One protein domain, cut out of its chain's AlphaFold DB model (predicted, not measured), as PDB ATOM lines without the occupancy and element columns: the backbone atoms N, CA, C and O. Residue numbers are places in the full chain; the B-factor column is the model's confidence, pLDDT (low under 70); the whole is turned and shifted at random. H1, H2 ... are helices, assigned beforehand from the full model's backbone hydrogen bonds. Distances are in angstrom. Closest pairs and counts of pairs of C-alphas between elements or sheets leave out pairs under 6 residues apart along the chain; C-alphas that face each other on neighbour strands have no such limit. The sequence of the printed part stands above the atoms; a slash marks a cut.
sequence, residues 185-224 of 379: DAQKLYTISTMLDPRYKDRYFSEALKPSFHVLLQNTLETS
ATOM      1  N   ASP A 185     -12.631  21.117 -33.892       88.25
ATOM      2  CA  ASP A 185     -11.931  20.798 -32.645       88.25
ATOM      3  C   ASP A 185     -10.450  21.247 -32.667       88.25
ATOM      4  O   ASP A 185      -9.840  21.449 -31.616       88.25
ATOM      5  N   ALA A 186      -9.865  21.437 -33.858       87.88
ATOM      6  CA  ALA A 186      -8.494  21.928 -34.031       87.88
ATOM      7  C   ALA A 186      -8.396  23.464 -33.923       87.88
ATOM      8  O   ALA A 186      -7.312  24.019 -33.720       87.88
ATOM      9  N   GLN A 187      -9.523  24.171 -34.048       89.50
ATOM     10  CA  GLN A 187      -9.578  25.626 -33.950       89.50
ATOM     11  C   GLN A 187      -9.554  26.071 -32.485       89.50
ATOM     12  O   GLN A 187     -10.575  26.086 -31.800       89.50
ATOM     13  N   LYS A 188      -8.381  26.524 -32.027       89.69
ATOM     14  CA  LYS A 188      -8.128  26.928 -30.631       89.69
ATOM     15  C   LYS A 188      -9.196  27.860 -30.052       89.69
ATOM     16  O   LYS A 188      -9.605  27.670 -28.913       89.69
ATOM     17  N   LEU A 189      -9.656  28.852 -30.817       89.56
ATOM     18  CA  LEU A 189     -10.640  29.827 -30.333       89.56
ATOM     19  C   LEU A 189     -12.022  29.202 -30.093       89.56
ATOM     20  O   LEU A 189     -12.666  29.562 -29.112       89.56
ATOM     21  N   TYR A 190     -12.468  28.251 -30.925       91.69
ATOM     22  CA  TYR A 190     -13.715  27.518 -30.672       91.69
ATOM     23  C   TYR A 190     -13.581  26.664 -29.418       91.69
ATOM     24  O   TYR A 190     -14.388  26.786 -28.504       91.69
ATOM     25  N   THR A 191     -12.502  25.891 -29.324       91.69
ATOM     26  CA  THR A 191     -12.256  25.015 -28.181       91.69
ATOM     27  C   THR A 191     -12.192  25.789 -26.862       91.69
ATOM     28  O   THR A 191     -12.925  25.481 -25.925       91.69
ATOM     29  N   ILE A 192     -11.362  26.835 -26.797       91.56
ATOM     30  CA  ILE A 192     -11.173  27.644 -25.587       91.56
ATOM     31  C   ILE A 192     -12.469  28.371 -25.211       91.56
ATOM     32  O   ILE A 192     -12.859  28.347 -24.047       91.56
ATOM     33  N   SER A 193     -13.158  28.994 -26.175       92.88
ATOM     34  CA  SER A 193     -14.398  29.726 -25.878       92.88
ATOM     35  C   SER A 193     -15.511  28.809 -25.370       92.88
ATOM     36  O   SER A 193     -16.161  29.155 -24.388       92.88
ATOM     37  N   THR A 194     -15.696  27.625 -25.963       94.25
ATOM     38  CA  THR A 194     -16.680  26.643 -25.487       94.25
ATOM     39  C   THR A 194     -16.323  26.112 -24.094       94.25
ATOM     40  O   THR A 194     -17.210  26.008 -23.251       94.25
ATOM     41  N   MET A 195     -15.044  25.833 -23.811       92.19
ATOM     42  CA  MET A 195     -14.611  25.368 -22.484       92.19
ATOM     43  C   MET A 195     -14.803  26.406 -21.377       92.19
ATOM     44  O   MET A 195     -15.132  26.046 -20.247       92.19
ATOM     45  N   LEU A 196     -14.563  27.681 -21.687       92.25
ATOM     46  CA  LEU A 196     -14.715  28.781 -20.736       92.25
ATOM     47  C   LEU A 196     -16.182  29.123 -20.458       92.25
ATOM     48  O   LEU A 196     -16.476  29.731 -19.430       92.25
ATOM     49  N   ASP A 197     -17.101  28.739 -21.346       93.75
ATOM     50  CA  ASP A 197     -18.523  28.997 -21.167       93.75
ATOM     51  C   ASP A 197     -19.129  28.047 -20.114       93.75
ATOM     52  O   ASP A 197     -19.155  26.826 -20.319       93.75
ATOM     53  N   PRO A 198     -19.680  28.567 -18.997       91.56
ATOM     54  CA  PRO A 198     -20.251  27.739 -17.937       91.56
ATOM     55  C   PRO A 198     -21.406  26.838 -18.389       91.56
ATOM     56  O   PRO A 198     -21.677  25.838 -17.719       91.56
ATOM     57  N   ARG A 199     -22.088  27.189 -19.492       91.50
ATOM     58  CA  ARG A 199     -23.200  26.414 -20.065       91.50
ATOM     59  C   ARG A 199     -22.714  25.105 -20.688       91.50
ATOM     60  O   ARG A 199     -23.432  24.108 -20.635       91.50
ATOM     61  N   TYR A 200     -21.508  25.104 -21.256       91.94
ATOM     62  CA  TYR A 200     -20.999  24.009 -22.084       91.94
ATOM     63  C   TYR A 200     -19.839  23.267 -21.428       91.94
ATOM     64  O   TYR A 200     -19.891  22.039 -21.330       91.94
ATOM     65  N   LYS A 201     -18.831  24.002 -20.941       89.75
ATOM     66  CA  LYS A 201     -17.598  23.448 -20.370       89.75
ATOM     67  C   LYS A 201     -16.962  22.420 -21.321       89.75
ATOM     68  O   LYS A 201     -16.825  22.661 -22.516       89.75
ATOM     69  N   ASP A 202     -16.586  21.259 -20.803       89.19
ATOM     70  CA  ASP A 202     -15.997  20.146 -21.541       89.19
ATOM     71  C   ASP A 202     -17.039  19.178 -22.137       89.19
ATOM     72  O   ASP A 202     -16.674  18.269 -22.881       89.19
ATOM     73  N   ARG A 203     -18.337  19.369 -21.849       89.62
ATOM     74  CA  ARG A 203     -19.399  18.381 -22.124       89.62
ATOM     75  C   ARG A 203     -19.535  18.032 -23.597       89.62
ATOM     76  O   ARG A 203     -19.896  16.913 -23.925       89.62
ATOM     77  N   TYR A 204     -19.278  18.993 -24.480       89.12
ATOM     78  CA  TYR A 204     -19.452  18.817 -25.918       89.12
ATOM     79  C   TYR A 204     -18.225  18.219 -26.602       89.12
ATOM     80  O   TYR A 204     -18.308  17.938 -27.788       89.12
ATOM     81  N   PHE A 205     -17.119  17.969 -25.903       89.75
ATOM     82  CA  PHE A 205     -15.929  17.344 -26.483       89.75
ATOM     83  C   PHE A 205     -15.895  15.838 -26.215       89.75
ATOM     84  O   PHE A 205     -16.505  15.346 -25.271       89.75
ATOM     85  N   SER A 206     -15.185  15.084 -27.057       87.50
ATOM     86  CA  SER A 206     -14.947  13.662 -26.789       87.50
ATOM     87  C   SER A 206     -13.950  13.496 -25.641       87.50
ATOM     88  O   SER A 206     -12.996  14.268 -25.535       87.50
ATOM     89  N   GLU A 207     -14.122  12.454 -24.821       87.69
ATOM     90  CA  GLU A 207     -13.243  12.176 -23.671       87.69
ATOM     91  C   GLU A 207     -11.756  12.122 -24.056       87.69
ATOM     92  O   GLU A 207     -10.901  12.627 -23.335       87.69
ATOM     93  N   ALA A 208     -11.444  11.600 -25.245       88.19
ATOM     94  CA  ALA A 208     -10.077  11.522 -25.759       88.19
ATOM     95  C   ALA A 208      -9.414  12.894 -25.990       88.19
ATOM     96  O   ALA A 208      -8.190  12.996 -25.961       88.19
ATOM     97  N   LEU A 209     -10.199  13.948 -26.240       88.00
ATOM     98  CA  LEU A 209      -9.683  15.282 -26.554       88.00
ATOM     99  C   LEU A 209      -9.624  16.208 -25.335       88.00
ATOM    100  O   LEU A 209      -8.835  17.155 -25.333       88.00
ATOM    101  N   LYS A 210     -10.406  15.931 -24.283       90.19
ATOM    102  CA  LYS A 210     -10.486  16.793 -23.095       90.19
ATOM    103  C   LYS A 210      -9.124  17.082 -22.449       90.19
ATOM    104  O   LYS A 210      -8.854  18.263 -22.219       90.19
ATOM    105  N   PRO A 211      -8.227  16.100 -22.200       90.69
ATOM    106  CA  PRO A 211      -6.934  16.385 -21.573       90.69
ATOM    107  C   PRO A 211      -6.096  17.371 -22.395       90.69
ATOM    108  O   PRO A 211      -5.547  18.330 -21.855       90.69
ATOM    109  N   SER A 212      -6.071  17.189 -23.718       89.19
ATOM    110  CA  SER A 212      -5.367  18.071 -24.653       89.19
ATOM    111  C   SER A 212      -5.914  19.497 -24.619       89.19
ATOM    112  O   SER A 212      -5.152  20.461 -24.699       89.19
ATOM    113  N   PHE A 213      -7.230  19.651 -24.466       90.25
ATOM    114  CA  PHE A 213      -7.862  20.962 -24.383       90.25
ATOM    115  C   PHE A 213      -7.640  21.655 -23.034       90.25
ATOM    116  O   PHE A 213      -7.431  22.867 -23.006       90.25
ATOM    117  N   HIS A 214      -7.581  20.906 -21.928       88.06
ATOM    118  CA  HIS A 214      -7.175  21.453 -20.630       88.06
ATOM    119  C   HIS A 214      -5.741  21.993 -20.656       88.06
ATOM    120  O   HIS A 214      -5.506  23.104 -20.182       88.06
ATOM    121  N   VAL A 215      -4.806  21.262 -21.271       90.50
ATOM    122  CA  VAL A 215      -3.423  21.730 -21.465       90.50
ATOM    123  C   VAL A 215      -3.384  22.972 -22.359       90.50
ATOM    124  O   VAL A 215      -2.704  23.945 -22.043       90.50
ATOM    125  N   LEU A 216      -4.149  22.983 -23.458       89.62
ATOM    126  CA  LEU A 216      -4.264  24.156 -24.330       89.62
ATOM    127  C   LEU A 216      -4.756  25.393 -23.561       89.62
ATOM    128  O   LEU A 216      -4.217  26.487 -23.751       89.62
ATOM    129  N   LEU A 217      -5.762  25.226 -22.702       88.44
ATOM    130  CA  LEU A 217      -6.306  26.304 -21.885       88.44
ATOM    131  C   LEU A 217      -5.269  26.823 -20.880       88.44
ATOM    132  O   LEU A 217      -5.062  28.031 -20.812       88.44
ATOM    133  N   GLN A 218      -4.580  25.931 -20.162       88.06
ATOM    134  CA  GLN A 218      -3.517  26.294 -19.215       88.06
ATOM    135  C   GLN A 218      -2.392  27.076 -19.897       88.06
ATOM    136  O   GLN A 218      -2.092  28.194 -19.488       88.06
ATOM    137  N   ASN A 219      -1.868  26.566 -21.015       89.19
ATOM    138  CA  ASN A 219      -0.828  27.252 -21.783       89.19
ATOM    139  C   ASN A 219      -1.283  28.640 -22.255       89.19
ATOM    140  O   ASN A 219      -0.500  29.587 -22.273       89.19
ATOM    141  N   THR A 220      -2.557  28.783 -22.638       87.44
ATOM    142  CA  THR A 220      -3.110  30.078 -23.062       87.44
ATOM    143  C   THR A 220      -3.158  31.068 -21.896       87.44
ATOM    144  O   THR A 220      -2.797  32.227 -22.085       87.44
ATOM    145  N   LEU A 221      -3.541  30.611 -20.698       86.19
ATOM    146  CA  LEU A 221      -3.553  31.425 -19.477       86.19
ATOM    147  C   LEU A 221      -2.138  31.829 -19.033       86.19
ATOM    148  O   LEU A 221      -1.932  32.951 -18.576       86.19
ATOM    149  N   GLU A 222      -1.156  30.946 -19.197       85.19
ATOM    150  CA  GLU A 222       0.249  31.214 -18.860       85.19
ATOM    151  C   GLU A 222       0.919  32.176 -19.850       85.19
ATOM    152  O   GLU A 222       1.750  32.995 -19.462       85.19
ATOM    153  N   THR A 223       0.537  32.111 -21.129       79.50
ATOM    154  CA  THR A 223       1.086  32.980 -22.186       79.50
ATOM    155  C   THR A 223       0.431  34.366 -22.191       79.50
ATOM    156  O   THR A 223       1.010  35.328 -22.701       79.50
ATOM    157  N   SER A 224      -0.766  34.513 -21.613       65.88
ATOM    158  CA  SER A 224      -1.373  35.825 -21.404       65.88
ATOM    159  C   SER A 224      -0.655  36.575 -20.277       65.88
ATOM    160  O   SER A 224      -1.017  36.467 -19.108       65.88
TER     161      SER A 224
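AT A GLANCE: This is residues 185 to 224 of the 379 residues of the protein "Zinc finger BED domain-containing protein 4" of Larimichthys crocea (UniProt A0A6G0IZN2). Two helices cross almost at right angles, the short H1 packing by its middle on the middle of the longer H2, and a wide loop of residues 197 to 209 swings from the end of H1 round to the start of H2. The printed part has 40 residues with two named helices, H1 then H2 along the chain, and no named strand; its class is all helix. It is compact, with a radius of gyration of the C-alphas of 9.5 A, and rounded, its C-alphas spanning 25 by 21 by 15 A.

HOW THE PARTS SIT: H1, residues 188 to 196, touches H2, residues 210 to 223, with 5 pairs of C-alphas within 8 A. The closest C-alphas of the two, those of Ile 192 and Leu 217, are 6.3 A apart. H2 touches H1 with residues 213 to 217 alone. Their lines are about perpendicular, at 82 degrees, and their centres are 10.2 A apart. In H1 and H2 every pair of backbone O of residue i and N of residue i+4 is within hydrogen-bond range.

IN THESE COORDINATES: H1 begins at Lys 188, with its C-alpha at (-8.128, 26.928, -30.631), and ends at Leu 196; it has 9 residues and is 12.0 A from first to last C-alpha. H2 runs from Lys 210, C-alpha at (-10.486, 16.793, -23.095), to Thr 223, C-alpha at (1.086, 32.980, -22.186); it has 14 residues and is 19.9 A long from first to last C-alpha.

THE WHOLE: The two C-alphas farthest apart, those of Glu 207 and Ser 224, are 26.6 A from each other. The link from H1 to H2 is long, with 13 residues, whose C-alphas lie 7 to 13 A from the mean of the C-alphas. The printed part has no cut. The mean pLDDT of the printed part is 88.9, and one residue, Ser 224, is under 70.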